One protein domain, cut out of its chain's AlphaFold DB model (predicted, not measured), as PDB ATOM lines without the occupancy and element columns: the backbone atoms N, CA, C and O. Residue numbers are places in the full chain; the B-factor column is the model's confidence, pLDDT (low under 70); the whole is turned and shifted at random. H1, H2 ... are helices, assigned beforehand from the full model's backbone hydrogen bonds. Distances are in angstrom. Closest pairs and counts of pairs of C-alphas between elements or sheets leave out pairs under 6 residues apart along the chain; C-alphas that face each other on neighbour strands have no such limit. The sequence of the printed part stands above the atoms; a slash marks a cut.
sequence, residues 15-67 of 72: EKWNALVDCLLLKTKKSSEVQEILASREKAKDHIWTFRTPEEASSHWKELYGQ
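Overview. This is residues 15 to 67 of the 72 residues of an uncharacterized protein of Jatropha curcas (UniProt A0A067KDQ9). Two equally long helices, H1 and H2, make an open V, and a chain link without named elements leads away from H2 to a third helix, H3, at the far end. The three form a thin zigzag with no shared core. The printed part has 53 residues with three named helices, in the order H1, H2, H3, and no named strand; the class is all helix. It is extended, with a radius of gyration of the C-alphas of 18.7 A and spans of 56 by 26 by 7 A.

Along the chain. H1, residues 15 to 27, is 18.4 A long and begins at C-alpha 15 (-39.253, 40.333, 51.838). H2, residues 31 to 43, is 18.5 A long. H3, residues 54 to 65, is 15.9 A long and ends at C-alpha 65 (-8.419, 45.124, 24.070).

Arrangement. H1 and H2 are close but not clearly touching; their closest C-alphas, of Leu 26 and Val 34, are 6.3 A apart. They run opposite ways at a tilt of 36 degrees, only just steep. H3 is apart from H1 and H2. In H1, H2 and H3 every O i to N i+4 pair is within hydrogen-bond range.

Size, cuts and confidence. The C-alphas farthest apart, of Thr 28 and Gln 67, are 57.0 A apart. The printed part has no cut. The H1 to H2 link is tight, the H2 to H3 link short. Residues 47 and 49 are under pLDDT 70.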
ATOM      1  N   GLU A  15     -40.316  41.291  52.156       86.25
ATOM      2  CA  GLU A  15     -39.253  40.333  51.838       86.25
ATOM      3  C   GLU A  15     -38.976  39.369  52.997       86.25
ATOM      4  O   GLU A  15     -38.778  38.174  52.782       86.25
ATOM      5  N   LYS A  16     -39.003  39.867  54.240       89.94
ATOM      6  CA  LYS A  16     -38.792  39.042  55.438       89.94
ATOM      7  C   LYS A  16     -39.958  38.080  55.662       89.94
ATOM      8  O   LYS A  16     -39.728  36.911  55.966       89.94
ATOM      9  N   TRP A  17     -41.190  38.542  55.451       94.12
ATOM     10  CA  TRP A  17     -42.383  37.695  55.497       94.12
ATOM     11  C   TRP A  17     -42.373  36.619  54.412       94.12
ATOM     12  O   TRP A  17     -42.619  35.451  54.709       94.12
ATOM     13  N   ASN A  18     -42.012  36.983  53.183       93.31
ATOM     14  CA  ASN A  18     -41.878  36.034  52.081       93.31
ATOM     15  C   ASN A  18     -40.808  34.978  52.378       93.31
ATOM     16  O   ASN A  18     -41.058  33.794  52.170       93.31
ATOM     17  N   ALA A  19     -39.659  35.374  52.934       94.19
ATOM     18  CA  ALA A  19     -38.610  34.438  53.336       94.19
ATOM     19  C   ALA A  19     -39.078  33.451  54.424       94.19
ATOM     20  O   ALA A  19     -38.725  32.272  54.387       94.19
ATOM     21  N   LEU A  20     -39.896  33.910  55.379       95.88
ATOM     22  CA  LEU A  20     -40.469  33.046  56.411       95.88
ATOM     23  C   LEU A  20     -41.441  32.018  55.813       95.88
ATOM     24  O   LEU A  20     -41.316  30.826  56.092       95.88
ATOM     25  N   VAL A  21     -42.390  32.468  54.985       96.69
ATOM     26  CA  VAL A  21     -43.370  31.587  54.328       96.69
ATOM     27  C   VAL A  21     -42.668  30.574  53.426       96.69
ATOM     28  O   VAL A  21     -42.977  29.386  53.474       96.69
ATOM     29  N   ASP A  22     -41.677  31.018  52.657       95.56
ATOM     30  CA  ASP A  22     -40.879  30.150  51.797       95.56
ATOM     31  C   ASP A  22     -40.127  29.070  52.594       95.56
ATOM     32  O   ASP A  22     -40.137  27.897  52.222       95.56
ATOM     33  N   CYS A  23     -39.556  29.424  53.749       95.62
ATOM     34  CA  CYS A  23     -38.916  28.454  54.639       95.62
ATOM     35  C   CYS A  23     -39.905  27.389  55.140       95.62
ATOM     36  O   CYS A  23     -39.595  26.195  55.122       95.62
ATOM     37  N   LEU A  24     -41.112  27.800  55.541       97.06
ATOM     38  CA  LEU A  24     -42.157  26.869  55.969       97.06
ATOM     39  C   LEU A  24     -42.568  25.925  54.831       97.06
ATOM     40  O   LEU A  24     -42.685  24.723  55.058       97.06
ATOM     41  N   LEU A  25     -42.700  26.432  53.602       95.88
ATOM     42  CA  LEU A  25     -42.995  25.620  52.414       95.88
ATOM     43  C   LEU A  25     -41.862  24.644  52.066       95.88
ATOM     44  O   LEU A  25     -42.120  23.522  51.634       95.88
ATOM     45  N   LEU A  26     -40.599  25.028  52.254       95.44
ATOM     46  CA  LEU A  26     -39.473  24.113  52.054       95.44
ATOM     47  C   LEU A  26     -39.472  22.983  53.087       95.44
ATOM     48  O   LEU A  26     -39.163  21.842  52.746       95.44
ATOM     49  N   LYS A  27     -39.864  23.265  54.334       94.00
ATOM     50  CA  LYS A  27     -39.950  22.254  55.398       94.00
ATOM     51  C   LYS A  27     -41.014  21.186  55.142       94.00
ATOM     52  O   LYS A  27     -40.888  20.096  55.693       94.00
ATOM     53  N   THR A  28     -42.024  21.458  54.314       95.81
ATOM     54  CA  THR A  28     -43.038  20.455  53.947       95.81
ATOM     55  C   THR A  28     -42.590  19.514  52.826       95.81
ATOM     56  O   THR A  28     -43.315  18.576  52.503       95.81
ATOM     57  N   LYS A  29     -41.429  19.752  52.202       94.94
ATOM     58  CA  LYS A  29     -40.918  18.950  51.080       94.94
ATOM     59  C   LYS A  29     -39.921  17.889  51.534       94.94
ATOM     60  O   LYS A  29     -39.321  17.980  52.605       94.94
ATOM     61  N   LYS A  30     -39.715  16.870  50.693       95.31
ATOM     62  CA  LYS A  30     -38.690  15.847  50.943       95.31
ATOM     63  C   LYS A  30     -37.294  16.447  50.794       95.31
ATOM     64  O   LYS A  30     -37.072  17.321  49.964       95.31
ATOM     65  N   SER A  31     -36.324  15.918  51.542       93.06
ATOM     66  CA  SER A  31     -34.944  16.429  51.525       93.06
ATOM     67  C   SER A  31     -34.313  16.451  50.125       93.06
ATOM     68  O   SER A  31     -33.567  17.377  49.824       93.06
ATOM     69  N   SER A  32     -34.612  15.464  49.273       93.62
ATOM     70  CA  SER A  32     -34.109  15.408  47.894       93.62
ATOM     71  C   SER A  32     -34.654  16.551  47.033       93.62
ATOM     72  O   SER A  32     -33.907  17.189  46.302       93.62
ATOM     73  N   GLU A  33     -35.943  16.860  47.174       94.06
ATOM     74  CA  GLU A  33     -36.602  17.953  46.452       94.06
ATOM     75  C   GLU A  33     -36.114  19.315  46.955       94.06
ATOM     76  O   GLU A  33     -35.919  20.239  46.172       94.06
ATOM     77  N   VAL A  34     -35.877  19.451  48.265       94.94
ATOM     78  CA  VAL A  34     -35.322  20.683  48.843       94.94
ATOM     79  C   VAL A  34     -33.937  20.977  48.267       94.94
ATOM     80  O   VAL A  34     -33.671  22.121  47.909       94.94
ATOM     81  N   GLN A  35     -33.068  19.971  48.140       93.81
ATOM     82  CA  GLN A  35     -31.734  20.153  47.558       93.81
ATOM     83  C   GLN A  35     -31.800  20.640  46.107       93.81
ATOM     84  O   GLN A  35     -31.094  21.580  45.747       93.81
ATOM     85  N   GLU A  36     -32.686  20.065  45.296       94.75
ATOM     86  CA  GLU A  36     -32.889  20.484  43.906       94.75
ATOM     87  C   GLU A  36     -33.434  21.922  43.804       94.75
ATOM     88  O   GLU A  36     -32.955  22.739  43.010       94.75
ATOM     89  N   ILE A  37     -34.396  22.274  44.662       94.00
ATOM     90  CA  ILE A  37     -34.969  23.625  44.725       94.00
ATOM     91  C   ILE A  37     -33.915  24.651  45.157       94.00
ATOM     92  O   ILE A  37     -33.861  25.747  44.604       94.00
ATOM     93  N   LEU A  38     -33.061  24.327  46.129       93.69
ATOM     94  CA  LEU A  38     -32.006  25.240  46.567       93.69
ATOM     95  C   LEU A  38     -30.920  25.409  45.495       93.69
ATOM     96  O   LEU A  38     -30.537  26.543  45.212       93.69
ATOM     97  N   ALA A  39     -30.498  24.327  44.837       90.50
ATOM     98  CA  ALA A  39     -29.498  24.381  43.769       90.50
ATOM     99  C   ALA A  39     -29.977  25.196  42.554       90.50
ATOM    100  O   ALA A  39     -29.239  26.024  42.017       90.50
ATOM    101  N   SER A  40     -31.232  25.008  42.136       91.25
ATOM    102  CA  SER A  40     -31.825  25.793  41.044       91.25
ATOM    103  C   SER A  40     -31.939  27.281  41.393       91.25
ATOM    104  O   SER A  40     -31.639  28.126  40.551       91.25
ATOM    105  N   ARG A  41     -32.293  27.616  42.641       90.19
ATOM    106  CA  ARG A  41     -32.314  29.005  43.129       90.19
ATOM    107  C   ARG A  41     -30.931  29.635  43.161       90.19
ATOM    108  O   ARG A  41     -30.808  30.796  42.799       90.19
ATOM    109  N   GLU A  42     -29.905  28.908  43.596       85.94
ATOM    110  CA  GLU A  42     -28.530  29.415  43.579       85.94
ATOM    111  C   GLU A  42     -28.047  29.692  42.160       85.94
ATOM    112  O   GLU A  42     -27.484  30.754  41.922       85.94
ATOM    113  N   LYS A  43     -28.357  28.806  41.207       85.62
ATOM    114  CA  LYS A  43     -28.038  29.005  39.789       85.62
ATOM    115  C   LYS A  43     -28.783  30.188  39.158       85.62
ATOM    116  O   LYS A  43     -28.283  30.781  38.210       85.62
ATOM    117  N   ALA A  44     -29.980  30.500  39.652       86.00
ATOM    118  CA  ALA A  44     -30.802  31.606  39.164       86.00
ATOM    119  C   ALA A  44     -30.472  32.958  39.816       86.00
ATOM    120  O   ALA A  44     -31.039  33.970  39.412       86.00
ATOM    121  N   LYS A  45     -29.605  33.002  40.839       81.12
ATOM    122  CA  LYS A  45     -29.163  34.276  41.412       81.12
ATOM    123  C   LYS A  45     -28.249  34.978  40.418       81.12
ATOM    124  O   LYS A  45     -27.255  34.405  39.982       81.12
ATOM    125  N   ASP A  46     -28.551  36.241  40.143       75.25
ATOM    126  CA  ASP A  46     -27.658  37.099  39.378       75.25
ATOM    127  C   ASP A  46     -26.333  37.246  40.137       75.25
ATOM    128  O   ASP A  46     -26.257  37.824  41.227       75.25
ATOM    129  N   HIS A  47     -25.276  36.658  39.587       67.88
ATOM    130  CA  HIS A  47     -23.927  36.814  40.105       67.88
ATOM    131  C   HIS A  47     -23.309  38.102  39.552       67.88
ATOM    132  O   HIS A  47     -23.504  38.450  38.392       67.88
ATOM    133  N   ILE A  48     -22.500  38.782  40.374       71.25
ATOM    134  CA  ILE A  48     -21.714  39.960  39.951       71.25
ATOM    135  C   ILE A  48     -20.787  39.598  38.774       71.25
ATOM    136  O   ILE A  48     -20.462  40.440  37.941       71.25
ATOM    137  N   TRP A  49     -20.382  38.330  38.700       68.19
ATOM    138  CA  TRP A  49     -19.545  37.785  37.643       68.19
ATOM    139  C   TRP A  49     -20.394  37.037  36.617       68.19
ATOM    140  O   TRP A  49     -21.048  36.047  36.941       68.19
ATOM    141  N   THR A  50     -20.325  37.467  35.360       72.12
ATOM    142  CA  THR A  50     -20.811  36.678  34.226       72.12
ATOM    143  C   THR A  50     -19.749  35.656  33.846       72.12
ATOM    144  O   THR A  50     -18.691  36.021  33.324       72.12
ATOM    145  N   PHE A  51     -20.015  34.379  34.106       73.69
ATOM    146  CA  PHE A  51     -19.164  33.301  33.611       73.69
ATOM    147  C   PHE A  51     -19.305  33.210  32.090       73.69
ATOM    148  O   PHE A  51     -20.417  33.109  31.578       73.69
ATOM    149  N   ARG A  52     -18.176  33.270  31.386       80.12
ATOM    150  CA  ARG A  52     -18.083  33.114  29.930       80.12
ATOM    151  C   ARG A  52     -17.353  31.822  29.611       80.12
ATOM    152  O   ARG A  52     -16.467  31.427  30.375       80.12
ATOM    153  N   THR A  53     -17.685  31.182  28.494       87.25
ATOM    154  CA  THR A  53     -16.846  30.088  27.982       87.25
ATOM    155  C   THR A  53     -15.480  30.631  27.539       87.25
ATOM    156  O   THR A  53     -15.340  31.842  27.331       87.25
ATOM    157  N   PRO A  54     -14.445  29.783  27.390       86.62
ATOM    158  CA  PRO A  54     -13.142  30.226  26.889       86.62
ATOM    159  C   PRO A  54     -13.235  30.997  25.560       86.62
ATOM    160  O   PRO A  54     -12.556  32.006  25.368       86.62
ATOM    161  N   GLU A  55     -14.130  30.574  24.669       89.81
ATOM    162  CA  GLU A  55     -14.361  31.179  23.358       89.81
ATOM    163  C   GLU A  55     -15.019  32.561  23.489       89.81
ATOM    164  O   GLU A  55     -14.549  33.538  22.896       89.81
ATOM    165  N   GLU A  56     -16.059  32.676  24.319       89.56
ATOM    166  CA  GLU A  56     -16.743  33.940  24.616       89.56
ATOM    167  C   GLU A  56     -15.818  34.934  25.330       89.56
ATOM    168  O   GLU A  56     -15.822  36.129  25.028       89.56
ATOM    169  N   ALA A  57     -14.994  34.444  26.258       87.38
ATOM    170  CA  ALA A  57     -14.016  35.251  26.972       87.38
ATOM    171  C   ALA A  57     -12.944  35.795  26.021       87.38
ATOM    172  O   ALA A  57     -12.640  36.987  26.079       87.38
ATOM    173  N   SER A  58     -12.418  34.960  25.116       87.31
ATOM    174  CA  SER A  58     -11.426  35.383  24.117       87.31
ATOM    175  C   SER A  58     -11.991  36.416  23.136       87.31
ATOM    176  O   SER A  58     -11.334  37.416  22.844       87.31
ATOM    177  N   SER A  59     -13.238  36.231  22.693       89.00
ATOM    178  CA  SER A  59     -13.919  37.154  21.782       89.00
ATOM    179  C   SER A  59     -14.169  38.508  22.448       89.00
ATOM    180  O   SER A  59     -13.838  39.545  21.879       89.00
ATOM    181  N   HIS A  60     -14.664  38.501  23.687       89.31
ATOM    182  CA  HIS A  60     -14.888  39.720  24.465       89.31
ATOM    183  C   HIS A  60     -13.579  40.436  24.825       89.31
ATOM    184  O   HIS A  60     -13.517  41.663  24.843       89.31
ATOM    185  N   TRP A  61     -12.513  39.690  25.122       86.69
ATOM    186  CA  TRP A  61     -11.195  40.280  25.346       86.69
ATOM    187  C   TRP A  61     -10.696  40.998  24.093       86.69
ATOM    188  O   TRP A  61     -10.268  42.146  24.175       86.69
ATOM    189  N   LYS A  62     -10.812  40.352  22.929       88.56
ATOM    190  CA  LYS A  62     -10.423  40.932  21.643       88.56
ATOM    191  C   LYS A  62     -11.261  42.161  21.274       88.56
ATOM    192  O   LYS A  62     -10.725  43.098  20.697       88.56
ATOM    193  N   GLU A  63     -12.542  42.192  21.631       88.75
ATOM    194  CA  GLU A  63     -13.396  43.373  21.452       88.75
ATOM    195  C   GLU A  63     -12.919  44.565  22.298       88.75
ATOM    196  O   GLU A  63     -12.784  45.673  21.784       88.75
ATOM    197  N   LEU A  64     -12.616  44.343  23.581       88.69
ATOM    198  CA  LEU A  64     -12.199  45.418  24.488       88.69
ATOM    199  C   LEU A  64     -10.753  45.879  24.271       88.69
ATOM    200  O   LEU A  64     -10.442  47.066  24.398       88.69
ATOM    201  N   TYR A  65      -9.863  44.931  23.992       86.50
ATOM    202  CA  TYR A  65      -8.419  45.124  24.070       86.50
ATOM    203  C   TYR A  65      -7.678  44.752  22.789       86.50
ATOM    204  O   TYR A  65      -6.467  44.916  22.750       86.50
ATOM    205  N   GLY A  66      -8.354  44.327  21.718       82.56
ATOM    206  CA  GLY A  66      -7.691  43.927  20.467       82.56
ATOM    207  C   GLY A  66      -6.884  45.043  19.793       82.56
ATOM    208  O   GLY A  66      -6.018  44.769  18.972       82.56
ATOM    209  N   GLN A  67      -7.117  46.301  20.168       78.50
ATOM    210  CA  GLN A  67      -6.286  47.445  19.772       78.50
ATOM    211  C   GLN A  67      -4.893  47.464  20.430       78.50
ATOM    212  O   GLN A  67      -3.989  48.120  19.920       78.50
TER     213      GLN A  67